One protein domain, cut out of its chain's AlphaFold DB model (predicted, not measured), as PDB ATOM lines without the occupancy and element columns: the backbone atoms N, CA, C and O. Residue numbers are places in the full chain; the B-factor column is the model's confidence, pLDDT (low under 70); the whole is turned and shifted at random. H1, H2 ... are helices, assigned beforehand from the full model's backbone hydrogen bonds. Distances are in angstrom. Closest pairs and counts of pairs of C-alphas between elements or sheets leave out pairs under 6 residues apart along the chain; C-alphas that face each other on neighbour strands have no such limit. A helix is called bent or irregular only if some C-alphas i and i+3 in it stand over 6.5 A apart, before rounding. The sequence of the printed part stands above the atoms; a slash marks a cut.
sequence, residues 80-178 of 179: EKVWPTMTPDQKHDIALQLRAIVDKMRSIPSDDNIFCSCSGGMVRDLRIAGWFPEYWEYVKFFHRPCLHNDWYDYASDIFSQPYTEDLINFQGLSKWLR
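Overview. This is residues 80 to 178 of the 179 residues of an uncharacterized protein of Pseudogymnoascus sp. VKM F-103 (UniProt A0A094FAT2). The picture is a loose, open arrangement of five helices with one long helix, H2, as one long side: H4 packs across residues 91 to 99 of H2, H1 folds back near the start of H2, and H3 and H5 stay apart from H2. From the end of H2 a wide loop, residues 107 to 135, swings out and returns to the small helix H3 near the middle, and H5 runs off from H3 with residues 172 to 178 sticking out. The printed part has 99 residues with five named helices, H1 to H5 in chain order, and no named strand; the class is all helix. The whole is loose, with a radius of gyration of the C-alphas of 15.8 A and spans of 44 by 36 by 24 A.

Arrangement. Begin with H2, residues 88 to 106, the longest helix. H4, residues 150 to 158, touches H2 at residues 91 to 99 alone; their closest C-alphas, Arg 99 and Ile 158, are 4.4 A apart. The two run the same way at a steep tilt of 48 degrees. Look next at H1, residues 80 to 85, which is close to H2 but not clearly touching: the closest C-alphas, Trp 83 and Lys 91, are 7.2 A apart. H1 and H2 run opposite ways at a shallow tilt of 33 degrees, only just short of steep. H3, residues 136 to 141, is close to H4 but not clearly touching, with the closest C-alphas, Phe 141 and Tyr 152, 7.9 A apart. H5, residues 164 to 176, touches H3 with residues 166 to 170 alone, about perpendicular at 79 degrees; the closest C-alphas, Val 139 and Leu 167, are 5.3 A apart. H2 and H5 are apart. In H2, H3 and H5 every O i to N i+4 pair is within hydrogen-bond range; in H1 it is 0 of 2, with 1 of 3 O i to N i+3 pairs, and in H4 1 of 5, with 5 of 6.

Along the chain. Find C-alpha 88 at (74.243, -37.446, 2.824); from there H2 runs 26.7 A to C-alpha 106 at (98.490, -27.573, 7.898). H1 spans 10.1 A, H3 8.6 A and H4 13.2 A from first to last C-alpha. H1 and H4 are irregular: C-alphas 81 and 84 are 7.0 A apart, and C-alphas 153 and 156 are 7.3 A apart. H5 runs 18.5 A and ends at C-alpha 176, (101.502, -59.501, 9.007).

Size, cuts and confidence. The two C-alphas farthest apart, those of Thr 85 and Asp 112, are 45.0 A apart. The printed part has no cut. The link from H2 to H3 is long, with 29 residues. The mean pLDDT of the printed part is 82.3; look for values under 70 at residues 112 to 114, 124 to 132, 145 to 148 and 178.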
ATOM      1  N   GLU A  80      80.212 -38.238  16.550       87.56
ATOM      2  CA  GLU A  80      79.917 -39.650  16.839       87.56
ATOM      3  C   GLU A  80      78.429 -39.909  17.142       87.56
ATOM      4  O   GLU A  80      77.878 -40.918  16.704       87.56
ATOM      5  N   LYS A  81      77.764 -38.989  17.853       89.06
ATOM      6  CA  LYS A  81      76.352 -39.117  18.228       89.06
ATOM      7  C   LYS A  81      75.404 -38.754  17.084       89.06
ATOM      8  O   LYS A  81      74.395 -39.430  16.903       89.06
ATOM      9  N   VAL A  82      75.695 -37.677  16.353       92.75
ATOM     10  CA  VAL A  82      74.765 -37.112  15.354       92.75
ATOM     11  C   VAL A  82      75.011 -37.610  13.931       92.75
ATOM     12  O   VAL A  82      74.087 -37.622  13.126       92.75
ATOM     13  N   TRP A  83      76.215 -38.086  13.605       92.06
ATOM     14  CA  TRP A  83      76.550 -38.590  12.268       92.06
ATOM     15  C   TRP A  83      75.574 -39.657  11.743       92.06
ATOM     16  O   TRP A  83      75.168 -39.561  10.583       92.06
ATOM     17  N   PRO A  84      75.108 -40.639  12.546       91.69
ATOM     18  CA  PRO A  84      74.195 -41.672  12.052       91.69
ATOM     19  C   PRO A  84      72.817 -41.140  11.639       91.69
ATOM     20  O   PRO A  84      72.131 -41.788  10.852       91.69
ATOM     21  N   THR A  85      72.401 -39.979  12.158       93.25
ATOM     22  CA  THR A  85      71.091 -39.374  11.871       93.25
ATOM     23  C   THR A  85      71.143 -38.331  10.753       93.25
ATOM     24  O   THR A  85      70.096 -37.867  10.306       93.25
ATOM     25  N   MET A  86      72.341 -37.973  10.282       94.56
ATOM     26  CA  MET A  86      72.541 -36.986   9.222       94.56
ATOM     27  C   MET A  86      72.243 -37.551   7.831       94.56
ATOM     28  O   MET A  86      72.560 -38.700   7.507       94.56
ATOM     29  N   THR A  87      71.690 -36.692   6.978       96.50
ATOM     30  CA  THR A  87      71.541 -36.942   5.538       96.50
ATOM     31  C   THR A  87      72.899 -36.924   4.820       96.50
ATOM     32  O   THR A  87      73.856 -36.350   5.348       96.50
ATOM     33  N   PRO A  88      73.009 -37.505   3.610       95.88
ATOM     34  CA  PRO A  88      74.243 -37.446   2.824       95.88
ATOM     35  C   PRO A  88      74.736 -36.017   2.563       95.88
ATOM     36  O   PRO A  88      75.920 -35.744   2.728       95.88
ATOM     37  N   ASP A  89      73.828 -35.085   2.259       96.94
ATOM     38  CA  ASP A  89      74.182 -33.682   2.011       96.94
ATOM     39  C   ASP A  89      74.754 -33.008   3.268       96.94
ATOM     40  O   ASP A  89      75.744 -32.285   3.195       96.94
ATOM     41  N   GLN A  90      74.179 -33.289   4.444       96.94
ATOM     42  CA  GLN A  90      74.714 -32.794   5.719       96.94
ATOM     43  C   GLN A  90      76.090 -33.389   6.030       96.94
ATOM     44  O   GLN A  90      76.970 -32.676   6.503       96.94
ATOM     45  N   LYS A  91      76.293 -34.682   5.761       96.19
ATOM     46  CA  LYS A  91      77.596 -35.337   5.950       96.19
ATOM     47  C   LYS A  91      78.652 -34.756   5.020       96.19
ATOM     48  O   LYS A  91      79.770 -34.514   5.467       96.19
ATOM     49  N   HIS A  92      78.287 -34.482   3.770       96.62
ATOM     50  CA  HIS A  92      79.165 -33.834   2.805       96.62
ATOM     51  C   HIS A  92      79.546 -32.417   3.256       96.62
ATOM     52  O   HIS A  92      80.727 -32.079   3.268       96.62
ATOM     53  N   ASP A  93      78.586 -31.611   3.723       97.44
ATOM     54  CA  ASP A  93      78.880 -30.273   4.254       97.44
ATOM     55  C   ASP A  93      79.828 -30.328   5.467       97.44
ATOM     56  O   ASP A  93      80.838 -29.623   5.509       97.44
ATOM     57  N   ILE A  94      79.586 -31.240   6.416       96.25
ATOM     58  CA  ILE A  94      80.494 -31.458   7.554       96.25
ATOM     59  C   ILE A  94      81.881 -31.913   7.082       96.25
ATOM     60  O   ILE A  94      82.887 -31.449   7.616       96.25
ATOM     61  N   ALA A  95      81.968 -32.786   6.078       95.69
ATOM     62  CA  ALA A  95      83.240 -33.229   5.516       95.69
ATOM     63  C   ALA A  95      84.055 -32.059   4.936       95.69
ATOM     64  O   ALA A  95      85.259 -31.963   5.183       95.69
ATOM     65  N   LEU A  96      83.398 -31.119   4.252       96.88
ATOM     66  CA  LEU A  96      84.038 -29.902   3.745       96.88
ATOM     67  C   LEU A  96      84.480 -28.958   4.872       96.88
ATOM     68  O   LEU A  96      85.562 -28.371   4.793       96.88
ATOM     69  N   GLN A  97      83.698 -28.837   5.948       96.88
ATOM     70  CA  GLN A  97      84.111 -28.077   7.133       96.88
ATOM     71  C   GLN A  97      85.346 -28.702   7.800       96.88
ATOM     72  O   GLN A  97      86.285 -27.992   8.165       96.88
ATOM     73  N   LEU A  98      85.388 -30.034   7.911       94.94
ATOM     74  CA  LEU A  98      86.548 -30.762   8.427       94.94
ATOM     75  C   LEU A  98      87.782 -30.559   7.542       94.94
ATOM     76  O   LEU A  98      88.859 -30.301   8.082       94.94
ATOM     77  N   ARG A  99      87.632 -30.594   6.208       94.69
ATOM     78  CA  ARG A  99      88.716 -30.237   5.279       94.69
ATOM     79  C   ARG A  99      89.265 -28.854   5.597       94.69
ATOM     80  O   ARG A  99      90.468 -28.711   5.780       94.69
ATOM     81  N   ALA A 100      88.396 -27.848   5.689       95.25
ATOM     82  CA  ALA A 100      88.820 -26.474   5.928       95.25
ATOM     83  C   ALA A 100      89.613 -26.332   7.240       95.25
ATOM     84  O   ALA A 100      90.615 -25.620   7.278       95.25
ATOM     85  N   ILE A 101      89.207 -27.043   8.297       94.75
ATOM     86  CA  ILE A 101      89.921 -27.089   9.581       94.75
ATOM     87  C   ILE A 101      91.301 -27.742   9.419       94.75
ATOM     88  O   ILE A 101      92.298 -27.167   9.855       94.75
ATOM     89  N   VAL A 102      91.376 -28.913   8.781       91.19
ATOM     90  CA  VAL A 102      92.637 -29.651   8.578       91.19
ATOM     91  C   VAL A 102      93.605 -28.862   7.694       91.19
ATOM     92  O   VAL A 102      94.772 -28.700   8.052       91.19
ATOM     93  N   ASP A 103      93.131 -28.312   6.577       91.88
ATOM     94  CA  ASP A 103      93.937 -27.480   5.680       91.88
ATOM     95  C   ASP A 103      94.438 -26.224   6.403       91.88
ATOM     96  O   ASP A 103      95.605 -25.845   6.273       91.88
ATOM     97  N   LYS A 104      93.595 -25.606   7.243       93.69
ATOM     98  CA  LYS A 104      94.003 -24.468   8.069       93.69
ATOM     99  C   LYS A 104      95.100 -24.858   9.054       93.69
ATOM    100  O   LYS A 104      96.093 -24.139   9.124       93.69
ATOM    101  N   MET A 105      94.965 -25.981   9.759       90.06
ATOM    102  CA  MET A 105      96.004 -26.495  10.662       90.06
ATOM    103  C   MET A 105      97.333 -26.723   9.930       90.06
ATOM    104  O   MET A 105      98.375 -26.310  10.426       90.06
ATOM    105  N   ARG A 106      97.298 -27.312   8.727       86.94
ATOM    106  CA  ARG A 106      98.490 -27.573   7.898       86.94
ATOM    107  C   ARG A 106      99.138 -26.312   7.334       86.94
ATOM    108  O   ARG A 106     100.323 -26.321   7.029       86.94
ATOM    109  N   SER A 107      98.368 -25.234   7.192       89.94
ATOM    110  CA  SER A 107      98.880 -23.939   6.731       89.94
ATOM    111  C   SER A 107      99.616 -23.138   7.813       89.94
ATOM    112  O   SER A 107     100.220 -22.114   7.492       89.94
ATOM    113  N   ILE A 108      99.548 -23.560   9.083       89.06
ATOM    114  CA  ILE A 108     100.235 -22.882  10.187       89.06
ATOM    115  C   ILE A 108     101.746 -23.105  10.027       89.06
ATOM    116  O   ILE A 108     102.176 -24.257   9.942       89.06
ATOM    117  N   PRO A 109     102.563 -22.039   9.972       83.25
ATOM    118  CA  PRO A 109     104.003 -22.184   9.817       83.25
ATOM    119  C   PRO A 109     104.633 -22.825  11.059       83.25
ATOM    120  O   PRO A 109     104.222 -22.568  12.189       83.25
ATOM    121  N   SER A 110     105.666 -23.632  10.837       74.38
ATOM    122  CA  SER A 110     106.558 -24.136  11.884       74.38
ATOM    123  C   SER A 110     107.933 -23.496  11.713       74.38
ATOM    124  O   SER A 110     108.506 -23.597  10.623       74.38
ATOM    125  N   ASP A 111     108.470 -22.877  12.761       70.06
ATOM    126  CA  ASP A 111     109.797 -22.264  12.699       70.06
ATOM    127  C   ASP A 111     110.903 -23.335  12.532       70.06
ATOM    128  O   ASP A 111     110.875 -24.413  13.132       70.06
ATOM    129  N   ASP A 112     111.885 -23.029  11.682       61.91
ATOM    130  CA  ASP A 112     113.210 -23.662  11.578       61.91
ATOM    131  C   ASP A 112     113.322 -25.187  11.375       61.91
ATOM    132  O   ASP A 112     114.248 -25.799  11.902       61.91
ATOM    133  N   ASN A 113     112.483 -25.835  10.553       63.75
ATOM    134  CA  ASN A 113     112.618 -27.277  10.226       63.75
ATOM    135  C   ASN A 113     112.708 -28.204  11.467       63.75
ATOM    136  O   ASN A 113     113.137 -29.358  11.362       63.75
ATOM    137  N   ILE A 114     112.326 -27.713  12.650       67.81
ATOM    138  CA  ILE A 114     112.403 -28.447  13.908       67.81
ATOM    139  C   ILE A 114     111.011 -28.969  14.237       67.81
ATOM    140  O   ILE A 114     110.069 -28.221  14.492       67.81
ATOM    141  N   PHE A 115     110.899 -30.290  14.301       71.75
ATOM    142  CA  PHE A 115     109.705 -30.959  14.801       71.75
ATOM    143  C   PHE A 115     109.649 -30.831  16.330       71.75
ATOM    144  O   PHE A 115     110.340 -31.558  17.047       71.75
ATOM    145  N   CYS A 116     108.837 -29.902  16.831       74.62
ATOM    146  CA  CYS A 116     108.679 -29.631  18.261       74.62
ATOM    147  C   CYS A 116     107.211 -29.410  18.663       74.62
ATOM    148  O   CYS A 116     106.313 -29.305  17.830       74.62
ATOM    149  N   SER A 117     106.965 -29.404  19.974       80.38
ATOM    150  CA  SER A 117     105.716 -28.943  20.588       80.38
ATOM    151  C   SER A 117     105.523 -27.441  20.335       80.38
ATOM    152  O   SER A 117     106.497 -26.721  20.133       80.38
ATOM    153  N   CYS A 118     104.294 -26.929  20.448       81.56
ATOM    154  CA  CYS A 118     104.001 -25.491  20.323       81.56
ATOM    155  C   CYS A 118     104.717 -24.618  21.377       81.56
ATOM    156  O   CYS A 118     104.736 -23.399  21.258       81.56
ATOM    157  N   SER A 119     105.290 -25.228  22.417       81.56
ATOM    158  CA  SER A 119     106.137 -24.585  23.431       81.56
ATOM    159  C   SER A 119     107.636 -24.575  23.072       81.56
ATOM    160  O   SER A 119     108.452 -24.121  23.872       81.56
ATOM    161  N   GLY A 120     108.026 -25.141  21.922       79.31
ATOM    162  CA  GLY A 120     109.417 -25.449  21.566       79.31
ATOM    163  C   GLY A 120     109.971 -26.714  22.240       79.31
ATOM    164  O   GLY A 120     111.116 -27.097  22.008       79.31
ATOM    165  N   GLY A 121     109.174 -27.385  23.081       78.69
ATOM    166  CA  GLY A 121     109.544 -28.635  23.745       78.69
ATOM    167  C   GLY A 121     109.539 -29.857  22.817       78.69
ATOM    168  O   GLY A 121     109.198 -29.787  21.639       78.69
ATOM    169  N   MET A 122     109.879 -31.029  23.359       74.69
ATOM    170  CA  MET A 122     109.780 -32.289  22.612       74.69
ATOM    171  C   MET A 122     108.327 -32.591  22.223       74.69
ATOM    172  O   MET A 122     107.418 -32.399  23.031       74.69
ATOM    173  N   VAL A 123     108.115 -33.145  21.027       73.25
ATOM    174  CA  VAL A 123     106.811 -33.693  20.627       73.25
ATOM    175  C   VAL A 123     106.415 -34.816  21.589       73.25
ATOM    176  O   VAL A 123     107.192 -35.740  21.838       73.25
ATOM    177  N   ARG A 124     105.197 -34.744  22.132       65.31
ATOM    178  CA  ARG A 124     104.629 -35.759  23.029       65.31
ATOM    179  C   ARG A 124     103.246 -36.182  22.530       65.31
ATOM    180  O   ARG A 124     102.247 -35.583  22.909       65.31
ATOM    181  N   ASP A 125     103.172 -37.232  21.711       61.47
ATOM    182  CA  ASP A 125     101.918 -37.969  21.479       61.47
ATOM    183  C   ASP A 125     101.965 -39.264  22.302       61.47
ATOM    184  O   ASP A 125     102.819 -40.125  22.096       61.47
ATOM    185  N   LEU A 126     101.036 -39.416  23.251       50.47
ATOM    186  CA  LEU A 126     100.941 -40.587  24.136       50.47
ATOM    187  C   LEU A 126     100.653 -41.904  23.404       50.47
ATOM    188  O   LEU A 126     100.671 -42.965  24.024       50.47
ATOM    189  N   ARG A 127     100.371 -41.863  22.102       53.25
ATOM    190  CA  ARG A 127     100.205 -43.063  21.289       53.25
ATOM    191  C   ARG A 127     101.532 -43.550  20.706       53.25
ATOM    192  O   ARG A 127     101.560 -44.695  20.262       53.25
ATOM    193  N   ILE A 128     102.583 -42.715  20.611       50.88
ATOM    194  CA  ILE A 128     103.722 -43.009  19.729       50.88
ATOM    195  C   ILE A 128     105.012 -42.242  20.098       50.88
ATOM    196  O   ILE A 128     105.055 -41.016  20.089       50.88
ATOM    197  N   ALA A 129     106.105 -42.974  20.320       47.53
ATOM    198  CA  ALA A 129     107.470 -42.441  20.379       47.53
ATOM    199  C   ALA A 129     108.145 -42.504  18.988       47.53
ATOM    200  O   ALA A 129     109.077 -43.282  18.793       47.53
ATOM    201  N   GLY A 130     107.654 -41.756  17.990       55.75
ATOM    202  CA  GLY A 130     108.170 -41.865  16.617       55.75
ATOM    203  C   GLY A 130     107.740 -40.762  15.645       55.75
ATOM    204  O   GLY A 130     106.868 -39.956  15.950       55.75
ATOM    205  N   TRP A 131     108.396 -40.750  14.480       60.44
ATOM    206  CA  TRP A 131     108.129 -39.875  13.333       60.44
ATOM    207  C   TRP A 131     106.853 -40.298  12.584       60.44
ATOM    208  O   TRP A 131     106.646 -41.496  12.369       60.44
ATOM    209  N   PHE A 132     106.034 -39.326  12.157       68.31
ATOM    210  CA  PHE A 132     104.859 -39.563  11.308       68.31
ATOM    211  C   PHE A 132     105.079 -39.030   9.896       68.31
ATOM    212  O   PHE A 132     105.293 -37.829   9.734       68.31
ATOM    213  N   PRO A 133     104.976 -39.898   8.881       73.81
ATOM    214  CA  PRO A 133     104.824 -39.481   7.497       73.81
ATOM    215  C   PRO A 133     103.558 -38.641   7.289       73.81
ATOM    216  O   PRO A 133     102.583 -38.767   8.032       73.81
ATOM    217  N   GLU A 134     103.530 -37.871   6.203       77.56
ATOM    218  CA  GLU A 134     102.392 -37.032   5.798       77.56
ATOM    219  C   GLU A 134     101.070 -37.819   5.658       77.56
ATOM    220  O   GLU A 134      99.989 -37.310   5.951       77.56
ATOM    221  N   TYR A 135     101.150 -39.107   5.307       82.12
ATOM    222  CA  TYR A 135      99.992 -39.990   5.169       82.12
ATOM    223  C   TYR A 135      99.390 -40.478   6.495       82.12
ATOM    224  O   TYR A 135      98.363 -41.163   6.496       82.12
ATOM    225  N   TRP A 136     100.014 -40.195   7.645       82.06
ATOM    226  CA  TRP A 136      99.636 -40.826   8.911       82.06
ATOM    227  C   TRP A 136      98.206 -40.499   9.348       82.06
ATOM    228  O   TRP A 136      97.473 -41.392   9.771       82.06
ATOM    229  N   GLU A 137      97.777 -39.245   9.209       80.62
ATOM    230  CA  GLU A 137      96.410 -38.830   9.552       80.62
ATOM    231  C   GLU A 137      95.372 -39.542   8.680       80.62
ATOM    232  O   GLU A 137      94.368 -40.036   9.196       80.62
ATOM    233  N   TYR A 138      95.665 -39.676   7.381       86.94
ATOM    234  CA  TYR A 138      94.829 -40.404   6.430       86.94
ATOM    235  C   TYR A 138      94.713 -41.878   6.823       86.94
ATOM    236  O   TYR A 138      93.621 -42.423   6.894       86.94
ATOM    237  N   VAL A 139      95.817 -42.534   7.184       85.75
ATOM    238  CA  VAL A 139      95.774 -43.928   7.643       85.75
ATOM    239  C   VAL A 139      95.000 -44.070   8.956       85.75
ATOM    240  O   VAL A 139      94.202 -44.999   9.112       85.75
ATOM    241  N   LYS A 140      95.211 -43.160   9.914       82.56
ATOM    242  CA  LYS A 140      94.546 -43.184  11.225       82.56
ATOM    243  C   LYS A 140      93.045 -42.954  11.132       82.56
ATOM    244  O   LYS A 140      92.333 -43.523  11.960       82.56
ATOM    245  N   PHE A 141      92.590 -42.189  10.140       85.88
ATOM    246  CA  PHE A 141      91.184 -42.048   9.787       85.88
ATOM    247  C   PHE A 141      90.555 -43.442   9.598       85.88
ATOM    248  O   PHE A 141      89.735 -43.855  10.402       85.88
ATOM    249  N   PHE A 142      91.077 -44.294   8.714       85.06
ATOM    250  CA  PHE A 142      90.510 -45.640   8.488       85.06
ATOM    251  C   PHE A 142      90.698 -46.660   9.628       85.06
ATOM    252  O   PHE A 142      90.193 -47.779   9.551       85.06
ATOM    253  N   HIS A 143      91.452 -46.319  10.675       78.12
ATOM    254  CA  HIS A 143      91.747 -47.221  11.796       78.12
ATOM    255  C   HIS A 143      90.991 -46.872  13.073       78.12
ATOM    256  O   HIS A 143      91.225 -47.506  14.108       78.12
ATOM    257  N   ARG A 144      90.116 -45.863  13.050       74.44
ATOM    258  CA  ARG A 144      89.276 -45.548  14.202       74.44
ATOM    259  C   ARG A 144      88.105 -46.534  14.260       74.44
ATOM    260  O   ARG A 144      87.267 -46.515  13.368       74.44
ATOM    261  N   PRO A 145      88.021 -47.394  15.293       66.50
ATOM    262  CA  PRO A 145      86.844 -48.225  15.472       66.50
ATOM    263  C   PRO A 145      85.669 -47.333  15.871       66.50
ATOM    264  O   PRO A 145      85.729 -46.646  16.891       66.50
ATOM    265  N   CYS A 146      84.611 -47.358  15.075       63.59
ATOM    266  CA  CYS A 146      83.328 -46.737  15.371       63.59
ATOM    267  C   CYS A 146      82.203 -47.644  14.859       63.59
ATOM    268  O   CYS A 146      82.411 -48.506  14.007       63.59
ATOM    269  N   LEU A 147      81.007 -47.488  15.429       64.94
ATOM    270  CA  LEU A 147      79.849 -48.339  15.126       64.94
ATOM    271  C   LEU A 147      79.317 -48.143  13.694       64.94
ATOM    272  O   LEU A 147      78.669 -49.037  13.152       64.94
ATOM    273  N   HIS A 148      79.619 -46.999  13.076       68.25
ATOM    274  CA  HIS A 148      79.204 -46.622  11.728       68.25
ATOM    275  C   HIS A 148      80.437 -46.228  10.915       68.25
ATOM    276  O   HIS A 148      81.230 -45.412  11.371       68.25
ATOM    277  N   ASN A 149      80.613 -46.832   9.739       72.56
ATOM    278  CA  ASN A 149      81.831 -46.715   8.926       72.56
ATOM    279  C   ASN A 149      81.611 -45.970   7.598       72.56
ATOM    280  O   ASN A 149      82.509 -45.924   6.768       72.56
ATOM    281  N   ASP A 150      80.434 -45.382   7.389       88.69
ATOM    282  CA  ASP A 150      80.094 -44.640   6.165       88.69
ATOM    283  C   ASP A 150      80.828 -43.293   6.057       88.69
ATOM    284  O   ASP A 150      80.927 -42.708   4.988       88.69
ATOM    285  N   TRP A 151      81.416 -42.806   7.149       85.75
ATOM    286  CA  TRP A 151      82.331 -41.663   7.128       85.75
ATOM    287  C   TRP A 151      83.580 -41.898   6.258       85.75
ATOM    288  O   TRP A 151      84.171 -40.930   5.781       85.75
ATOM    289  N   TYR A 152      83.951 -43.157   5.987       88.81
ATOM    290  CA  TYR A 152      85.009 -43.494   5.030       88.81
ATOM    291  C   TYR A 152      84.709 -43.015   3.612       88.81
ATOM    292  O   TYR A 152      85.639 -42.638   2.897       88.81
ATOM    293  N   ASP A 153      83.432 -42.957   3.237       91.06
ATOM    294  CA  ASP A 153      83.002 -42.523   1.907       91.06
ATOM    295  C   ASP A 153      83.281 -41.029   1.676       91.06
ATOM    296  O   ASP A 153      83.410 -40.590   0.538       91.06
ATOM    297  N   TYR A 154      83.464 -40.262   2.755       92.50
ATOM    298  CA  TYR A 154      83.757 -38.827   2.725       92.50
ATOM    299  C   TYR A 154      85.255 -38.527   2.884       92.50
ATOM    300  O   TYR A 154      85.653 -37.368   2.990       92.50
ATOM    301  N   ALA A 155      86.130 -39.541   2.888       91.00
ATOM    302  CA  ALA A 155      87.573 -39.331   3.021       91.00
ATOM    303  C   ALA A 155      88.132 -38.425   1.912       91.00
ATOM    304  O   ALA A 155      88.962 -37.559   2.185       91.00
ATOM    305  N   SER A 156      87.649 -38.592   0.677       90.94
ATOM    306  CA  SER A 156      88.031 -37.751  -0.464       90.94
ATOM    307  C   SER A 156      87.518 -36.320  -0.358       90.94
ATOM    308  O   SER A 156      88.078 -35.443  -1.008       90.94
ATOM    309  N   ASP A 157      86.476 -36.087   0.446       93.88
ATOM    310  CA  ASP A 157      85.931 -34.764   0.745       93.88
ATOM    311  C   ASP A 157      86.674 -34.101   1.906       93.88
ATOM    312  O   ASP A 157      86.803 -32.883   1.905       93.88
ATOM    313  N   ILE A 158      87.243 -34.866   2.837       91.56
ATOM    314  CA  ILE A 158      87.997 -34.335   3.982       91.56
ATOM    315  C   ILE A 158      89.462 -34.078   3.620       91.56
ATOM    316  O   ILE A 158      90.006 -33.025   3.941       91.56
ATOM    317  N   PHE A 159      90.116 -35.025   2.950       90.44
ATOM    318  CA  PHE A 159      91.537 -34.933   2.629       90.44
ATOM    319  C   PHE A 159      91.740 -34.504   1.179       90.44
ATOM    320  O   PHE A 159      91.242 -35.131   0.248       90.44
ATOM    321  N   SER A 160      92.524 -33.446   0.985       85.12
ATOM    322  CA  SER A 160      92.912 -32.959  -0.342       85.12
ATOM    323  C   SER A 160      93.822 -33.937  -1.095       85.12
ATOM    324  O   SER A 160      93.723 -34.031  -2.317       85.12
ATOM    325  N   GLN A 161      94.664 -34.692  -0.380       85.75
ATOM    326  CA  GLN A 161      95.517 -35.739  -0.945       85.75
ATOM    327  C   GLN A 161      95.130 -37.129  -0.410       85.75
ATOM    328  O   GLN A 161      95.211 -37.353   0.803       85.75
ATOM    329  N   PRO A 162      94.719 -38.071  -1.281       83.62
ATOM    330  CA  PRO A 162      94.436 -39.444  -0.885       83.62
ATOM    331  C   PRO A 162      95.716 -40.293  -0.857       83.62
ATOM    332  O   PRO A 162      96.356 -40.509  -1.884       83.62
ATOM    333  N   TYR A 163      96.045 -40.854   0.306       86.94
ATOM    334  CA  TYR A 163      97.200 -41.744   0.500       86.94
ATOM    335  C   TYR A 163      96.797 -43.224   0.433       86.94
ATOM    336  O   TYR A 163      96.982 -44.000   1.374       86.94
ATOM    337  N   THR A 164      96.151 -43.618  -0.667       86.12
ATOM    338  CA  THR A 164      95.543 -44.954  -0.809       86.12
ATOM    339  C   THR A 164      96.580 -46.079  -0.808       86.12
ATOM    340  O   THR A 164      96.353 -47.110  -0.177       86.12
ATOM    341  N   GLU A 165      97.726 -45.892  -1.466       87.38
ATOM    342  CA  GLU A 165      98.802 -46.893  -1.474       87.38
ATOM    343  C   GLU A 165      99.395 -47.090  -0.073       87.38
ATOM    344  O   GLU A 165      99.529 -48.225   0.389       87.38
ATOM    345  N   ASP A 166      99.662 -46.000   0.648       89.31
ATOM    346  CA  ASP A 166     100.170 -46.052   2.022       89.31
ATOM    347  C   ASP A 166      99.177 -46.715   2.978       89.31
ATOM    348  O   ASP A 166      99.572 -47.492   3.850       89.31
ATOM    349  N   LEU A 167      97.877 -46.471   2.788       86.56
ATOM    350  CA  LEU A 167      96.822 -47.150   3.536       86.56
ATOM    351  C   LEU A 167      96.853 -48.664   3.309       86.56
ATOM    352  O   LEU A 167      96.810 -49.423   4.282       86.56
ATOM    353  N   ILE A 168      96.957 -49.109   2.053       86.69
ATOM    354  CA  ILE A 168      97.047 -50.536   1.710       86.69
ATOM    355  C   ILE A 168      98.303 -51.150   2.336       86.69
ATOM    356  O   ILE A 168      98.220 -52.198   2.982       86.69
ATOM    357  N   ASN A 169      99.449 -50.478   2.204       86.81
ATOM    358  CA  ASN A 169     100.719 -50.926   2.771       86.81
ATOM    359  C   ASN A 169     100.635 -51.063   4.295       86.81
ATOM    360  O   ASN A 169     100.998 -52.103   4.850       86.81
ATOM    361  N   PHE A 170     100.092 -50.055   4.980       84.94
ATOM    362  CA  PHE A 170      99.932 -50.074   6.430       84.94
ATOM    363  C   PHE A 170      98.980 -51.181   6.897       84.94
ATOM    364  O   PHE A 170      99.277 -51.883   7.867       84.94
ATOM    365  N   GLN A 171      97.848 -51.373   6.213       85.56
ATOM    366  CA  GLN A 171      96.908 -52.452   6.521       85.56
ATOM    367  C   GLN A 171      97.527 -53.832   6.280       85.56
ATOM    368  O   GLN A 171      97.299 -54.747   7.072       85.56
ATOM    369  N   GLY A 172      98.322 -53.980   5.218       84.31
ATOM    370  CA  GLY A 172      99.104 -55.178   4.940       84.31
ATOM    371  C   GLY A 172     100.060 -55.483   6.089       84.31
ATOM    372  O   GLY A 172      99.928 -56.520   6.735       84.31
ATOM    373  N   LEU A 173     100.965 -54.554   6.406       83.38
ATOM    374  CA  LEU A 173     101.927 -54.690   7.507       83.38
ATOM    375  C   LEU A 173     101.239 -54.978   8.848       83.38
ATOM    376  O   LEU A 173     101.651 -55.876   9.577       83.38
ATOM    377  N   SER A 174     100.143 -54.279   9.147       79.50
ATOM    378  CA  SER A 174      99.364 -54.477  10.373       79.50
ATOM    379  C   SER A 174      98.715 -55.857  10.475       79.50
ATOM    380  O   SER A 174      98.402 -56.279  11.584       79.50
ATOM    381  N   LYS A 175      98.462 -56.545   9.354       80.25
ATOM    382  CA  LYS A 175      97.998 -57.942   9.345       80.25
ATOM    383  C   LYS A 175      99.164 -58.908   9.543       80.25
ATOM    384  O   LYS A 175      99.027 -59.833  10.329       80.25
ATOM    385  N   TRP A 176     100.299 -58.666   8.887       77.38
ATOM    386  CA  TRP A 176     101.502 -59.501   9.007       77.38
ATOM    387  C   TRP A 176     102.144 -59.460  10.400       77.38
ATOM    388  O   TRP A 176     102.750 -60.437  10.822       77.38
ATOM    389  N   LEU A 177     102.023 -58.336  11.109       74.69
ATOM    390  CA  LEU A 177     102.594 -58.136  12.445       74.69
ATOM    391  C   LEU A 177     101.670 -58.579  13.590       74.69
ATOM    392  O   LEU A 177     102.069 -58.495  14.753       74.69
ATOM    393  N   ARG A 178     100.441 -59.024  13.298       67.44
ATOM    394  CA  ARG A 178      99.575 -59.655  14.302       67.44
ATOM    395  C   ARG A 178      99.917 -61.152  14.347       67.44
ATOM    396  O   ARG A 178      99.763 -61.792  13.310       67.44
TER     397      ARG A 178